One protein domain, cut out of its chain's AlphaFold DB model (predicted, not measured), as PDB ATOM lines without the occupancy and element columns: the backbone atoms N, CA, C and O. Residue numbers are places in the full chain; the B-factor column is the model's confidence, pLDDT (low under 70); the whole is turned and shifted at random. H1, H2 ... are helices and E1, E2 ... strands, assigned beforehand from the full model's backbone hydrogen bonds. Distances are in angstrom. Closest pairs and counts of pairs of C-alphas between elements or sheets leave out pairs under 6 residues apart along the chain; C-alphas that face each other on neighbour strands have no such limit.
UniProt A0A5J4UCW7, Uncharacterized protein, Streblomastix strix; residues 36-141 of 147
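This is residues 36 to 141 of the 147 residues of an uncharacterized protein of Streblomastix strix (UniProt A0A5J4UCW7). A small sheet of two parallel strands, E1 and E2, has helix H3 packed over it; H2 runs side by side with H3 and near E2. H1 reaches away toward one end of the long axis, and the link of residues 99 to 110 makes the other. The 106 printed residues hold three named helices and two named strands, in the order H1 H2 E1 H3 E2, of the mixed class. The whole is compact, with a radius of gyration of the C-alphas of 14.3 A, yet elongated, spanning 52 by 27 by 24 A.

E1, residues 93 to 98, and E2, residues 129 to 134, are parallel neighbours at 17 degrees, with N 96 and O 131 at 2.8 A and N 133 and O 96 at 3.0 A, both within hydrogen-bond range. Residues 75 to 76 pair in parallel with residues 131 to 132 of E2. H3, residues 111 to 125, forms with E1 and E2 a strand-helix-strand unit, two parallel strands joined through a helix, with a right-handed crossover. The closest C-alphas of H3 and E2, those of Ala 120 and Val 130, are 6.3 A apart. H2, residues 63 to 72, touches H3 at a shallow tilt of 9 degrees, the same way; their closest C-alphas, of Leu 69 and Leu 117, are 6.1 A apart. H1, residues 36 to 52, is close to H2 but not clearly touching: the closest C-alphas, of Met 52 and Asp 70, are 6.9 A apart. H1 is apart from E1, E2 and H3. In H1, H2 and H3 every O i to N i+4 pair is within hydrogen-bond range.

H1 begins at C-alpha 36 (-20.678, -36.067, -17.148) and is 24.5 A long; H2 is 14.4 A, E1 15.9 A, H3 21.6 A and E2 16.7 A. E2 ends at C-alpha 134 (-51.220, -30.473, -35.032).

The two farthest C-alphas, of Ala 36 and Gln 105, are 52.7 A apart. The printed part has no cut; the links H2 to E1 and E1 to H3 are long. Residues 87 to 91 and 137 to 141 have pLDDT under 70.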
ATOM      1  N   ALA A  36     -21.088 -37.154 -16.269       78.31
ATOM      2  CA  ALA A  36     -20.678 -36.067 -17.148       78.31
ATOM      3  C   ALA A  36     -21.549 -36.003 -18.413       78.31
ATOM      4  O   ALA A  36     -22.043 -34.926 -18.752       78.31
ATOM      5  N   GLU A  37     -21.812 -37.146 -19.052       74.50
ATOM      6  CA  GLU A  37     -22.679 -37.242 -20.233       74.50
ATOM      7  C   GLU A  37     -24.120 -36.841 -19.906       74.50
ATOM      8  O   GLU A  37     -24.690 -36.002 -20.604       74.50
ATOM      9  N   ILE A  38     -24.665 -37.305 -18.775       75.31
ATOM     10  CA  ILE A  38     -26.012 -36.925 -18.312       75.31
ATOM     11  C   ILE A  38     -26.124 -35.402 -18.136       75.31
ATOM     12  O   ILE A  38     -27.148 -34.788 -18.458       75.31
ATOM     13  N   ARG A  39     -25.080 -34.756 -17.602       78.81
ATOM     14  CA  ARG A  39     -25.056 -33.298 -17.412       78.81
ATOM     15  C   ARG A  39     -25.036 -32.564 -18.746       78.81
ATOM     16  O   ARG A  39     -25.744 -31.568 -18.906       78.81
ATOM     17  N   GLU A  40     -24.244 -33.049 -19.692       80.69
ATOM     18  CA  GLU A  40     -24.134 -32.440 -21.010       80.69
ATOM     19  C   GLU A  40     -25.413 -32.624 -21.833       80.69
ATOM     20  O   GLU A  40     -25.897 -31.671 -22.444       80.69
ATOM     21  N   GLN A  41     -26.050 -33.791 -21.763       73.81
ATOM     22  CA  GLN A  41     -27.339 -34.020 -22.408       73.81
ATOM     23  C   GLN A  41     -28.446 -33.152 -21.796       73.81
ATOM     24  O   GLN A  41     -29.240 -32.573 -22.534       73.81
ATOM     25  N   LYS A  42     -28.484 -32.976 -20.464       80.00
ATOM     26  CA  LYS A  42     -29.416 -32.031 -19.812       80.00
ATOM     27  C   LYS A  42     -29.239 -30.605 -20.327       80.00
ATOM     28  O   LYS A  42     -30.234 -29.908 -20.523       80.00
ATOM     29  N   LYS A  43     -27.994 -30.181 -20.559       84.25
ATOM     30  CA  LYS A  43     -27.687 -28.870 -21.139       84.25
ATOM     31  C   LYS A  43     -28.216 -28.763 -22.573       84.25
ATOM     32  O   LYS A  43     -28.966 -27.833 -22.849       84.25
ATOM     33  N   ARG A  44     -27.923 -29.743 -23.437       83.12
ATOM     34  CA  ARG A  44     -28.431 -29.785 -24.825       83.12
ATOM     35  C   ARG A  44     -29.960 -29.746 -24.872       83.12
ATOM     36  O   ARG A  44     -30.539 -29.020 -25.670       83.12
ATOM     37  N   TRP A  45     -30.623 -30.461 -23.964       81.75
ATOM     38  CA  TRP A  45     -32.080 -30.431 -23.838       81.75
ATOM     39  C   TRP A  45     -32.629 -29.088 -23.369       81.75
ATOM     40  O   TRP A  45     -33.668 -28.657 -23.864       81.75
ATOM     41  N   ALA A  46     -31.970 -28.428 -22.418       82.12
ATOM     42  CA  ALA A  46     -32.379 -27.100 -21.970       82.12
ATOM     43  C   ALA A  46     -32.240 -26.064 -23.096       82.12
ATOM     44  O   ALA A  46     -33.135 -25.245 -23.289       82.12
ATOM     45  N   GLU A  47     -31.154 -26.137 -23.867       86.31
ATOM     46  CA  GLU A  47     -30.921 -25.290 -25.041       86.31
ATOM     47  C   GLU A  47     -31.968 -25.543 -26.132       86.31
ATOM     48  O   GLU A  47     -32.546 -24.593 -26.662       86.31
ATOM     49  N   PHE A  48     -32.274 -26.812 -26.411       86.12
ATOM     50  CA  PHE A  48     -33.313 -27.198 -27.360       86.12
ATOM     51  C   PHE A  48     -34.698 -26.695 -26.928       86.12
ATOM     52  O   PHE A  48     -35.391 -26.044 -27.705       86.12
ATOM     53  N   ALA A  49     -35.081 -26.909 -25.666       81.19
ATOM     54  CA  ALA A  49     -36.354 -26.427 -25.138       81.19
ATOM     55  C   ALA A  49     -36.463 -24.893 -25.203       81.19
ATOM     56  O   ALA A  49     -37.492 -24.369 -25.623       81.19
ATOM     57  N   ALA A  50     -35.389 -24.171 -24.861       84.00
ATOM     58  CA  ALA A  50     -35.342 -22.712 -24.949       84.00
ATOM     59  C   ALA A  50     -35.405 -22.196 -26.396       84.00
ATOM     60  O   ALA A  50     -35.916 -21.105 -26.654       84.00
ATOM     61  N   TYR A  51     -34.874 -22.956 -27.356       86.81
ATOM     62  CA  TYR A  51     -35.024 -22.651 -28.774       86.81
ATOM     63  C   TYR A  51     -36.474 -22.839 -29.231       86.81
ATOM     64  O   TYR A  51     -37.031 -21.959 -29.887       86.81
ATOM     65  N   MET A  52     -37.096 -23.950 -28.836       86.06
ATOM     66  CA  MET A  52     -38.463 -24.296 -29.225       86.06
ATOM     67  C   MET A  52     -39.517 -23.365 -28.616       86.06
ATOM     68  O   MET A  52     -40.494 -23.046 -29.293       86.06
ATOM     69  N   SER A  53     -39.273 -22.836 -27.411       82.69
ATOM     70  CA  SER A  53     -40.149 -21.864 -26.743       82.69
ATOM     71  C   SER A  53     -40.103 -20.455 -27.346       82.69
ATOM     72  O   SER A  53     -40.827 -19.565 -26.893       82.69
ATOM     73  N   LYS A  54     -39.220 -20.189 -28.318       84.50
ATOM     74  CA  LYS A  54     -39.198 -18.889 -29.001       84.50
ATOM     75  C   LYS A  54     -40.508 -18.683 -29.768       84.50
ATOM     76  O   LYS A  54     -41.009 -19.645 -30.352       84.50
ATOM     77  N   PRO A  55     -41.032 -17.442 -29.827       81.44
ATOM     78  CA  PRO A  55     -42.245 -17.152 -30.576       81.44
ATOM     79  C   PRO A  55     -42.105 -17.610 -32.026       81.44
ATOM     80  O   PRO A  55     -41.210 -17.159 -32.743       81.44
ATOM     81  N   PHE A  56     -43.003 -18.490 -32.444       87.75
ATOM     82  CA  PHE A  56     -43.133 -18.933 -33.821       87.75
ATOM     83  C   PHE A  56     -44.457 -18.423 -34.386       87.75
ATOM     84  O   PHE A  56     -45.426 -18.252 -33.644       87.75
ATOM     85  N   ASN A  57     -44.485 -18.125 -35.683       89.00
ATOM     86  CA  ASN A  57     -45.701 -17.683 -36.351       89.00
ATOM     87  C   ASN A  57     -46.261 -18.839 -37.176       89.00
ATOM     88  O   ASN A  57     -45.733 -19.140 -38.247       89.00
ATOM     89  N   TYR A  58     -47.307 -19.485 -36.665       90.00
ATOM     90  CA  TYR A  58     -47.967 -20.574 -37.372       90.00
ATOM     91  C   TYR A  58     -48.870 -20.025 -38.473       90.00
ATOM     92  O   TYR A  58     -49.636 -19.085 -38.252       90.00
ATOM     93  N   ASN A  59     -48.806 -20.642 -39.653       89.31
ATOM     94  CA  ASN A  59     -49.753 -20.395 -40.736       89.31
ATOM     95  C   ASN A  59     -51.029 -21.226 -40.515       89.31
ATOM     96  O   ASN A  59     -51.310 -22.146 -41.273       89.31
ATOM     97  N   SER A  60     -51.729 -20.939 -39.420       89.44
ATOM     98  CA  SER A  60     -52.936 -21.636 -38.968       89.44
ATOM     99  C   SER A  60     -53.888 -20.625 -38.335       89.44
ATOM    100  O   SER A  60     -53.452 -19.668 -37.684       89.44
ATOM    101  N   MET A  61     -55.194 -20.842 -38.466       90.69
ATOM    102  CA  MET A  61     -56.214 -20.079 -37.748       90.69
ATOM    103  C   MET A  61     -56.110 -20.251 -36.224       90.69
ATOM    104  O   MET A  61     -56.560 -19.385 -35.476       90.69
ATOM    105  N   PHE A  62     -55.457 -21.321 -35.761       91.88
ATOM    106  CA  PHE A  62     -55.223 -21.634 -34.350       91.88
ATOM    107  C   PHE A  62     -53.846 -21.176 -33.841       91.88
ATOM    108  O   PHE A  62     -53.363 -21.637 -32.804       91.88
ATOM    109  N   ASN A  63     -53.194 -20.245 -34.550       91.69
ATOM    110  CA  ASN A  63     -51.861 -19.729 -34.215       91.69
ATOM    111  C   ASN A  63     -51.736 -19.277 -32.750       91.69
ATOM    112  O   ASN A  63     -50.700 -19.490 -32.126       91.69
ATOM    113  N   GLN A  64     -52.784 -18.681 -32.175       92.38
ATOM    114  CA  GLN A  64     -52.751 -18.261 -30.775       92.38
ATOM    115  C   GLN A  64     -52.569 -19.457 -29.827       92.38
ATOM    116  O   GLN A  64     -51.640 -19.458 -29.023       92.38
ATOM    117  N   GLN A  65     -53.407 -20.486 -29.947       93.75
ATOM    118  CA  GLN A  65     -53.362 -21.670 -29.090       93.75
ATOM    119  C   GLN A  65     -52.061 -22.463 -29.281       93.75
ATOM    120  O   GLN A  65     -51.478 -22.943 -28.309       93.75
ATOM    121  N   LEU A  66     -51.556 -22.551 -30.515       93.00
ATOM    122  CA  LEU A  66     -50.266 -23.187 -30.807       93.00
ATOM    123  C   LEU A  66     -49.101 -22.442 -30.138       93.00
ATOM    124  O   LEU A  66     -48.214 -23.055 -29.544       93.00
ATOM    125  N   ARG A  67     -49.128 -21.106 -30.148       92.56
ATOM    126  CA  ARG A  67     -48.142 -20.295 -29.420       92.56
ATOM    127  C   ARG A  67     -48.267 -20.436 -27.907       92.56
ATOM    128  O   ARG A  67     -47.257 -20.359 -27.211       92.56
ATOM    129  N   GLU A  68     -49.477 -20.629 -27.390       93.25
ATOM    130  CA  GLU A  68     -49.692 -20.910 -25.971       93.25
ATOM    131  C   GLU A  68     -49.099 -22.273 -25.573       93.25
ATOM    132  O   GLU A  68     -48.436 -22.356 -24.538       93.25
ATOM    133  N   LEU A  69     -49.233 -23.310 -26.411       92.50
ATOM    134  CA  LEU A  69     -48.573 -24.608 -26.204       92.50
ATOM    135  C   LEU A  69     -47.045 -24.466 -26.156       92.50
ATOM    136  O   LEU A  69     -46.404 -24.970 -25.230       92.50
ATOM    137  N   ASP A  70     -46.465 -23.723 -27.100       91.06
ATOM    138  CA  ASP A  70     -45.023 -23.458 -27.121       91.06
ATOM    139  C   ASP A  70     -44.561 -22.700 -25.866       91.06
ATOM    140  O   ASP A  70     -43.510 -23.001 -25.296       91.06
ATOM    141  N   ALA A  71     -45.361 -21.735 -25.396       90.88
ATOM    142  CA  ALA A  71     -45.072 -20.957 -24.194       90.88
ATOM    143  C   ALA A  71     -45.137 -21.795 -22.905       90.88
ATOM    144  O   ALA A  71     -44.428 -21.491 -21.944       90.88
ATOM    145  N   LEU A  72     -45.941 -22.866 -22.878       90.81
ATOM    146  CA  LEU A  72     -45.929 -23.843 -21.784       90.81
ATOM    147  C   LEU A  72     -44.651 -24.698 -21.781       90.81
ATOM    148  O   LEU A  72     -44.324 -25.302 -20.759       90.81
ATOM    149  N   GLY A  73     -43.911 -24.730 -22.891       88.62
ATOM    150  CA  GLY A  73     -42.748 -25.591 -23.091       88.62
ATOM    151  C   GLY A  73     -43.091 -26.933 -23.738       88.62
ATOM    152  O   GLY A  73     -42.282 -27.861 -23.661       88.62
ATOM    153  N   ALA A  74     -44.273 -27.051 -24.356       91.25
ATOM    154  CA  ALA A  74     -44.565 -28.156 -25.256       91.25
ATOM    155  C   ALA A  74     -43.769 -27.978 -26.558       91.25
ATOM    156  O   ALA A  74     -43.562 -26.865 -27.038       91.25
ATOM    157  N   ILE A  75     -43.291 -29.084 -27.119       89.88
ATOM    158  CA  ILE A  75     -42.408 -29.080 -28.285       89.88
ATOM    159  C   ILE A  75     -43.214 -29.514 -29.503       89.88
ATOM    160  O   ILE A  75     -43.640 -30.666 -29.584       89.88
ATOM    161  N   ASN A  76     -43.385 -28.605 -30.461       90.38
ATOM    162  CA  ASN A  76     -43.966 -28.947 -31.753       90.38
ATOM    163  C   ASN A  76     -42.962 -29.755 -32.584       90.38
ATOM    164  O   ASN A  76     -41.877 -29.260 -32.904       90.38
ATOM    165  N   LEU A  77     -43.328 -30.980 -32.948       87.25
ATOM    166  CA  LEU A  77     -42.458 -31.870 -33.706       87.25
ATOM    167  C   LEU A  77     -42.382 -31.536 -35.205       87.25
ATOM    168  O   LEU A  77     -41.420 -31.933 -35.848       87.25
ATOM    169  N   GLU A  78     -43.300 -30.745 -35.761       85.44
ATOM    170  CA  GLU A  78     -43.233 -30.292 -37.164       85.44
ATOM    171  C   GLU A  78     -42.154 -29.233 -37.394       85.44
ATOM    172  O   GLU A  78     -41.664 -29.031 -38.505       85.44
ATOM    173  N   ARG A  79     -41.775 -28.535 -36.323       85.25
ATOM    174  CA  ARG A  79     -40.775 -27.464 -36.348       85.25
ATOM    175  C   ARG A  79     -39.344 -27.978 -36.222       85.25
ATOM    176  O   ARG A  79     -38.412 -27.175 -36.249       85.25
ATOM    177  N   THR A  80     -39.158 -29.282 -36.043       83.75
ATOM    178  CA  THR A  80     -37.849 -29.883 -35.810       83.75
ATOM    179  C   THR A  80     -37.679 -31.160 -36.621       83.75
ATOM    180  O   THR A  80     -38.646 -31.800 -37.016       83.75
ATOM    181  N   THR A  81     -36.433 -31.534 -36.892       80.50
ATOM    182  CA  THR A  81     -36.108 -32.829 -37.493       80.50
ATOM    183  C   THR A  81     -35.574 -33.779 -36.430       80.50
ATOM    184  O   THR A  81     -35.076 -33.352 -35.390       80.50
ATOM    185  N   ARG A  82     -35.621 -35.087 -36.703       75.69
ATOM    186  CA  ARG A  82     -35.102 -36.114 -35.787       75.69
ATOM    187  C   ARG A  82     -33.652 -35.852 -35.359       75.69
ATOM    188  O   ARG A  82     -33.328 -36.050 -34.196       75.69
ATOM    189  N   ASP A  83     -32.820 -35.339 -36.264       77.25
ATOM    190  CA  ASP A  83     -31.403 -35.038 -36.002       77.25
ATOM    191  C   ASP A  83     -31.190 -33.880 -35.016       77.25
ATOM    192  O   ASP A  83     -30.134 -33.768 -34.395       77.25
ATOM    193  N   GLN A  84     -32.177 -32.992 -34.882       78.94
ATOM    194  CA  GLN A  84     -32.118 -31.852 -33.967       78.94
ATOM    195  C   GLN A  84     -32.574 -32.215 -32.552       78.94
ATOM    196  O   GLN A  84     -32.241 -31.499 -31.605       78.94
ATOM    197  N   ILE A  85     -33.325 -33.310 -32.401       79.88
ATOM    198  CA  ILE A  85     -33.813 -33.775 -31.106       79.88
ATOM    199  C   ILE A  85     -32.639 -34.431 -30.366       79.88
ATOM    200  O   ILE A  85     -32.086 -35.423 -30.847       79.88
ATOM    201  N   PRO A  86     -32.225 -33.915 -29.194       77.62
ATOM    202  CA  PRO A  86     -31.071 -34.468 -28.502       77.62
ATOM    203  C   PRO A  86     -31.315 -35.920 -28.071       77.62
ATOM    204  O   PRO A  86     -32.317 -36.234 -27.427       77.62
ATOM    205  N   VAL A  87     -30.359 -36.801 -28.366       69.06
ATOM    206  CA  VAL A  87     -30.401 -38.212 -27.962       69.06
ATOM    207  C   VAL A  87     -30.216 -38.306 -26.440       69.06
ATOM    208  O   VAL A  87     -29.116 -38.120 -25.923       69.06
ATOM    209  N   LEU A  88     -31.314 -38.536 -25.720       64.88
ATOM    210  CA  LEU A  88     -31.360 -38.825 -24.283       64.88
ATOM    211  C   LEU A  88     -32.461 -39.860 -24.045       64.88
ATOM    212  O   LEU A  88     -33.517 -39.791 -24.677       64.88
ATOM    213  N   GLN A  89     -32.273 -40.744 -23.066       62.66
ATOM    214  CA  GLN A  89     -33.396 -41.465 -22.475       62.66
ATOM    215  C   GLN A  89     -34.376 -40.484 -21.814       62.66
ATOM    216  O   GLN A  89     -34.130 -39.924 -20.742       62.66
ATOM    217  N   ILE A  90     -35.521 -40.269 -22.459       63.47
ATOM    218  CA  ILE A  90     -36.619 -39.517 -21.863       63.47
ATOM    219  C   ILE A  90     -37.381 -40.465 -20.934       63.47
ATOM    220  O   ILE A  90     -38.165 -41.290 -21.391       63.47
ATOM    221  N   ASN A  91     -37.165 -40.330 -19.624       64.88
ATOM    222  CA  ASN A  91     -37.814 -41.190 -18.625       64.88
ATOM    223  C   ASN A  91     -39.348 -41.076 -18.632       64.88
ATOM    224  O   ASN A  91     -40.036 -42.058 -18.382       64.88
ATOM    225  N   TYR A  92     -39.877 -39.878 -18.910       78.50
ATOM    226  CA  TYR A  92     -41.314 -39.598 -18.951       78.50
ATOM    227  C   TYR A  92     -41.627 -38.634 -20.098       78.50
ATOM    228  O   TYR A  92     -41.276 -37.449 -20.049       78.50
ATOM    229  N   CYS A  93     -42.272 -39.149 -21.143       84.06
ATOM    230  CA  CYS A  93     -42.717 -38.377 -22.299       84.06
ATOM    231  C   CYS A  93     -44.225 -38.526 -22.514       84.06
ATOM    232  O   CYS A  93     -44.830 -39.533 -22.152       84.06
ATOM    233  N   CYS A  94     -44.825 -37.490 -23.083       88.12
ATOM    234  CA  CYS A  94     -46.186 -37.483 -23.584       88.12
ATOM    235  C   CYS A  94     -46.128 -36.947 -25.013       88.12
ATOM    236  O   CYS A  94     -45.635 -35.841 -25.230       88.12
ATOM    237  N   ALA A  95     -46.597 -37.736 -25.974       89.94
ATOM    238  CA  ALA A  95     -46.797 -37.293 -27.344       89.94
ATOM    239  C   ALA A  95     -48.296 -37.071 -27.562       89.94
ATOM    240  O   ALA A  95     -49.098 -37.973 -27.320       89.94
ATOM    241  N   MET A  96     -48.670 -35.866 -27.978       91.88
ATOM    242  CA  MET A  96     -50.051 -35.483 -28.249       91.88
ATOM    243  C   MET A  96     -50.255 -35.312 -29.751       91.88
ATOM    244  O   MET A  96     -49.507 -34.597 -30.412       91.88
ATOM    245  N   PHE A  97     -51.301 -35.931 -30.276       91.62
ATOM    246  CA  PHE A  97     -51.744 -35.730 -31.652       91.62
ATOM    247  C   PHE A  97     -53.050 -34.951 -31.596       91.62
ATOM    248  O   PHE A  97     -54.058 -35.457 -31.103       91.62
ATOM    249  N   ILE A  98     -52.999 -33.695 -32.022       92.69
ATOM    250  CA  ILE A  98     -54.099 -32.745 -31.910       92.69
ATOM    251  C   ILE A  98     -54.665 -32.564 -33.310       92.69
ATOM    252  O   ILE A  98     -53.981 -32.029 -34.169       92.69
ATOM    253  N   ASN A  99     -55.891 -33.018 -33.553       90.75
ATOM    254  CA  ASN A  99     -56.465 -33.038 -34.900       90.75
ATOM    255  C   ASN A  99     -57.756 -32.205 -34.948       90.75
ATOM    256  O   ASN A  99     -58.847 -32.773 -34.854       90.75
ATOM    257  N   PRO A 100     -57.661 -30.865 -35.027       90.88
ATOM    258  CA  PRO A 100     -58.808 -29.994 -35.302       90.88
ATOM    259  C   PRO A 100     -59.359 -30.136 -36.731       90.88
ATOM    260  O   PRO A 100     -60.473 -29.677 -36.997       90.88
ATOM    261  N   TYR A 101     -58.613 -30.773 -37.638       89.50
ATOM    262  CA  TYR A 101     -58.891 -30.886 -39.068       89.50
ATOM    263  C   TYR A 101     -59.129 -29.506 -39.689       89.50
ATOM    264  O   TYR A 101     -60.206 -29.215 -40.218       89.50
ATOM    265  N   GLU A 102     -58.144 -28.614 -39.544       87.69
ATOM    266  CA  GLU A 102     -58.227 -27.256 -40.070       87.69
ATOM    267  C   GLU A 102     -58.471 -27.264 -41.587       87.69
ATOM    268  O   GLU A 102     -57.757 -27.911 -42.348       87.69
ATOM    269  N   GLY A 103     -59.485 -26.525 -42.044       85.00
ATOM    270  CA  GLY A 103     -59.798 -26.397 -43.471       85.00
ATOM    271  C   GLY A 103     -60.572 -27.570 -44.087       85.00
ATOM    272  O   GLY A 103     -60.971 -27.473 -45.248       85.00
ATOM    273  N   GLU A 104     -60.852 -28.632 -43.328       86.44
ATOM    274  CA  GLU A 104     -61.663 -29.767 -43.782       86.44
ATOM    275  C   GLU A 104     -63.170 -29.545 -43.553       86.44
ATOM    276  O   GLU A 104     -63.589 -28.812 -42.654       86.44
ATOM    277  N   GLN A 105     -64.019 -30.232 -44.333       85.25
ATOM    278  CA  GLN A 105     -65.488 -30.131 -44.204       85.25
ATOM    279  C   GLN A 105     -66.007 -30.553 -42.819       85.25
ATOM    280  O   GLN A 105     -67.074 -30.111 -42.393       85.25
ATOM    281  N   HIS A 106     -65.257 -31.410 -42.124       84.19
ATOM    282  CA  HIS A 106     -65.569 -31.918 -40.790       84.19
ATOM    283  C   HIS A 106     -64.591 -31.384 -39.734       84.19
ATOM    284  O   HIS A 106     -64.166 -32.131 -38.853       84.19
ATOM    285  N   SER A 107     -64.216 -30.103 -39.830       87.06
ATOM    286  CA  SER A 107     -63.398 -29.453 -38.805       87.06
ATOM    287  C   SER A 107     -64.069 -29.518 -37.430       87.06
ATOM    288  O   SER A 107     -65.270 -29.278 -37.291       87.06
ATOM    289  N   LEU A 108     -63.269 -29.836 -36.414       88.06
ATOM    290  CA  LEU A 108     -63.679 -29.913 -35.012       88.06
ATOM    291  C   LEU A 108     -63.486 -28.591 -34.263       88.06
ATOM    292  O   LEU A 108     -63.648 -28.573 -33.049       88.06
ATOM    293  N   GLY A 109     -63.130 -27.511 -34.963       89.38
ATOM    294  CA  GLY A 109     -62.933 -26.204 -34.347       89.38
ATOM    295  C   GLY A 109     -61.693 -26.138 -33.454       89.38
ATOM    296  O   GLY A 109     -60.685 -26.801 -33.698       89.38
ATOM    297  N   SER A 110     -61.741 -25.270 -32.442       91.25
ATOM    298  CA  SER A 110     -60.618 -25.015 -31.528       91.25
ATOM    299  C   SER A 110     -60.627 -25.914 -30.293       91.25
ATOM    300  O   SER A 110     -59.647 -25.934 -29.545       91.25
ATOM    301  N   GLU A 111     -61.703 -26.672 -30.087       92.62
ATOM    302  CA  GLU A 111     -61.926 -27.535 -28.935       92.62
ATOM    303  C   GLU A 111     -60.768 -28.531 -28.719       92.62
ATOM    304  O   GLU A 111     -60.248 -28.579 -27.599       92.62
ATOM    305  N   PRO A 112     -60.240 -29.226 -29.752       93.94
ATOM    306  CA  PRO A 112     -59.098 -30.124 -29.572       93.94
ATOM    307  C   PRO A 112     -57.827 -29.416 -29.082       93.94
ATOM    308  O   PRO A 112     -57.064 -29.988 -28.301       93.94
ATOM    309  N   LEU A 113     -57.586 -28.169 -29.505       93.75
ATOM    310  CA  LEU A 113     -56.441 -27.391 -29.020       93.75
ATOM    311  C   LEU A 113     -56.642 -26.923 -27.579       93.75
ATOM    312  O   LEU A 113     -55.683 -26.905 -26.807       93.75
ATOM    313  N   SER A 114     -57.867 -26.562 -27.199       94.19
ATOM    314  CA  SER A 114     -58.193 -26.224 -25.812       94.19
ATOM    315  C   SER A 114     -57.959 -27.408 -24.873       94.19
ATOM    316  O   SER A 114     -57.312 -27.242 -23.834       94.19
ATOM    317  N   ASP A 115     -58.388 -28.607 -25.263       94.94
ATOM    318  CA  ASP A 115     -58.124 -29.831 -24.502       94.94
ATOM    319  C   ASP A 115     -56.620 -30.125 -24.424       94.94
ATOM    320  O   ASP A 115     -56.086 -30.430 -23.352       94.94
ATOM    321  N   ALA A 116     -55.904 -29.955 -25.537       95.00
ATOM    322  CA  ALA A 116     -54.460 -30.138 -25.582       95.00
ATOM    323  C   ALA A 116     -53.707 -29.170 -24.659       95.00
ATOM    324  O   ALA A 116     -52.745 -29.577 -24.011       95.00
ATOM    325  N   LEU A 117     -54.144 -27.913 -24.538       96.00
ATOM    326  CA  LEU A 117     -53.555 -26.938 -23.610       96.00
ATOM    327  C   LEU A 117     -53.702 -27.375 -22.146       96.00
ATOM    328  O   LEU A 117     -52.758 -27.251 -21.358       96.00
ATOM    329  N   ILE A 118     -54.867 -27.914 -21.777       96.00
ATOM    330  CA  ILE A 118     -55.119 -28.433 -20.426       96.00
ATOM    331  C   ILE A 118     -54.237 -29.661 -20.166       96.00
ATOM    332  O   ILE A 118     -53.576 -29.748 -19.127       96.00
ATOM    333  N   MET A 119     -54.175 -30.580 -21.129       94.88
ATOM    334  CA  MET A 119     -53.366 -31.796 -21.039       94.88
ATOM    335  C   MET A 119     -51.869 -31.484 -20.965       94.88
ATOM    336  O   MET A 119     -51.172 -32.023 -20.102       94.88
ATOM    337  N   ALA A 120     -51.378 -30.560 -21.794       94.88
ATOM    338  CA  ALA A 120     -49.994 -30.103 -21.773       94.88
ATOM    339  C   ALA A 120     -49.612 -29.578 -20.390       94.88
ATOM    340  O   ALA A 120     -48.609 -30.008 -19.819       94.88
ATOM    341  N   ARG A 121     -50.443 -28.698 -19.815       94.44
ATOM    342  CA  ARG A 121     -50.216 -28.138 -18.478       94.44
ATOM    343  C   ARG A 121     -50.099 -29.239 -17.427       94.44
ATOM    344  O   ARG A 121     -49.125 -29.264 -16.678       94.44
ATOM    345  N   LEU A 122     -51.036 -30.185 -17.428       94.06
ATOM    346  CA  LEU A 122     -51.060 -31.300 -16.483       94.06
ATOM    347  C   LEU A 122     -49.794 -32.170 -16.565       94.06
ATOM    348  O   LEU A 122     -49.215 -32.547 -15.544       94.06
ATOM    349  N   PHE A 123     -49.353 -32.511 -17.777       92.75
ATOM    350  CA  PHE A 123     -48.175 -33.353 -17.976       92.75
ATOM    351  C   PHE A 123     -46.871 -32.619 -17.652       92.75
ATOM    352  O   PHE A 123     -45.991 -33.187 -16.998       92.75
ATOM    353  N   ILE A 124     -46.764 -31.344 -18.017       89.69
ATOM    354  CA  ILE A 124     -45.599 -30.510 -17.704       89.69
ATOM    355  C   ILE A 124     -45.460 -30.314 -16.187       89.69
ATOM    356  O   ILE A 124     -44.356 -30.439 -15.646       89.69
ATOM    357  N   GLU A 125     -46.567 -30.101 -15.467       89.81
ATOM    358  CA  GLU A 125     -46.583 -30.049 -13.997       89.81
ATOM    359  C   GLU A 125     -46.054 -31.350 -13.374       89.81
ATOM    360  O   GLU A 125     -45.250 -31.316 -12.437       89.81
ATOM    361  N   ARG A 126     -46.406 -32.496 -13.969       89.12
ATOM    362  CA  ARG A 126     -45.909 -33.834 -13.600       89.12
ATOM    363  C   ARG A 126     -44.492 -34.141 -14.092       89.12
ATOM    364  O   ARG A 126     -44.032 -35.268 -13.938       89.12
ATOM    365  N   LYS A 127     -43.785 -33.150 -14.643       84.44
ATOM    366  CA  LYS A 127     -42.406 -33.255 -15.153       84.44
ATOM    367  C   LYS A 127     -42.248 -34.150 -16.385       84.44
ATOM    368  O   LYS A 127     -41.130 -34.560 -16.690       84.44
ATOM    369  N   TYR A 128     -43.332 -34.402 -17.118       88.69
ATOM    370  CA  TYR A 128     -43.253 -35.034 -18.430       88.69
ATOM    371  C   TYR A 128     -42.726 -34.034 -19.455       88.69
ATOM    372  O   TYR A 128     -42.981 -32.828 -19.378       88.69
ATOM    373  N   ARG A 129     -42.008 -34.549 -20.451       86.81
ATOM    374  CA  ARG A 129     -41.766 -33.815 -21.694       86.81
ATOM    375  C   ARG A 129     -42.973 -33.984 -22.599       86.81
ATOM    376  O   ARG A 129     -43.366 -35.114 -22.867       86.81
ATOM    377  N   VAL A 130     -43.551 -32.872 -23.033       90.56
ATOM    378  CA  VAL A 130     -44.720 -32.873 -23.908       90.56
ATOM    379  C   VAL A 130     -44.273 -32.532 -25.319       90.56
ATOM    380  O   VAL A 130     -43.717 -31.462 -25.559       90.56
ATOM    381  N   PHE A 131     -44.524 -33.455 -26.232       91.06
ATOM    382  CA  PHE A 131     -44.365 -33.286 -27.666       91.06
ATOM    383  C   PHE A 131     -45.743 -33.233 -28.298       91.06
ATOM    384  O   PHE A 131     -46.662 -33.896 -27.811       91.06
ATOM    385  N   TYR A 132     -45.902 -32.470 -29.371       92.44
ATOM    386  CA  TYR A 132     -47.171 -32.447 -30.079       92.44
ATOM    387  C   TYR A 132     -47.023 -32.323 -31.592       92.44
ATOM    388  O   TYR A 132     -46.045 -31.768 -32.096       92.44
ATOM    389  N   PHE A 133     -48.037 -32.838 -32.281       91.19
ATOM    390  CA  PHE A 133     -48.338 -32.595 -33.686       91.19
ATOM    391  C   PHE A 133     -49.740 -31.998 -33.794       91.19
ATOM    392  O   PHE A 133     -50.641 -32.420 -33.062       91.19
ATOM    393  N   CYS A 134     -49.918 -31.043 -34.704       90.31
ATOM    394  CA  CYS A 134     -51.220 -30.473 -35.032       90.31
ATOM    395  C   CYS A 134     -51.607 -30.913 -36.446       90.31
ATOM    396  O   CYS A 134     -50.803 -30.773 -37.353       90.31
ATOM    397  N   ASP A 135     -52.809 -31.459 -36.626       87.44
ATOM    398  CA  ASP A 135     -53.298 -32.009 -37.899       87.44
ATOM    399  C   ASP A 135     -52.350 -33.042 -38.523       87.44
ATOM    400  O   ASP A 135     -51.981 -33.010 -39.702       87.44
ATOM    401  N   ALA A 136     -51.978 -34.029 -37.708       76.75
ATOM    402  CA  ALA A 136     -51.122 -35.116 -38.150       76.75
ATOM    403  C   ALA A 136     -51.834 -35.959 -39.221       76.75
ATOM    404  O   ALA A 136     -52.720 -36.760 -38.914       76.75
ATOM    405  N   SER A 137     -51.408 -35.829 -40.479       68.12
ATOM    406  CA  SER A 137     -51.875 -36.699 -41.562       68.12
ATOM    407  C   SER A 137     -51.474 -38.167 -41.319       68.12
ATOM    408  O   SER A 137     -50.456 -38.425 -40.670       68.12
ATOM    409  N   PRO A 138     -52.188 -39.156 -41.891       62.84
ATOM    410  CA  PRO A 138     -51.790 -40.564 -41.813       62.84
ATOM    411  C   PRO A 138     -50.360 -40.827 -42.308       62.84
ATOM    412  O   PRO A 138     -49.700 -41.729 -41.813       62.84
ATOM    413  N   VAL A 139     -49.848 -40.016 -43.240       60.09
ATOM    414  CA  VAL A 139     -48.451 -40.100 -43.704       60.09
ATOM    415  C   VAL A 139     -47.477 -39.642 -42.611       60.09
ATOM    416  O   VAL A 139     -46.405 -40.223 -42.462       60.09
ATOM    417  N   HIS A 140     -47.861 -38.652 -41.803       51.69
ATOM    418  CA  HIS A 140     -47.077 -38.172 -40.662       51.69
ATOM    419  C   HIS A 140     -47.151 -39.120 -39.452       51.69
ATOM    420  O   HIS A 140     -46.179 -39.238 -38.712       51.69
ATOM    421  N   GLN A 141     -48.257 -39.851 -39.281       48.91
ATOM    422  CA  GLN A 141     -48.445 -40.826 -38.194       48.91
ATOM    423  C   GLN A 141     -47.659 -42.138 -38.388       48.91
ATOM    424  O   GLN A 141     -47.549 -42.928 -37.454       48.91
TER     425      GLN A 141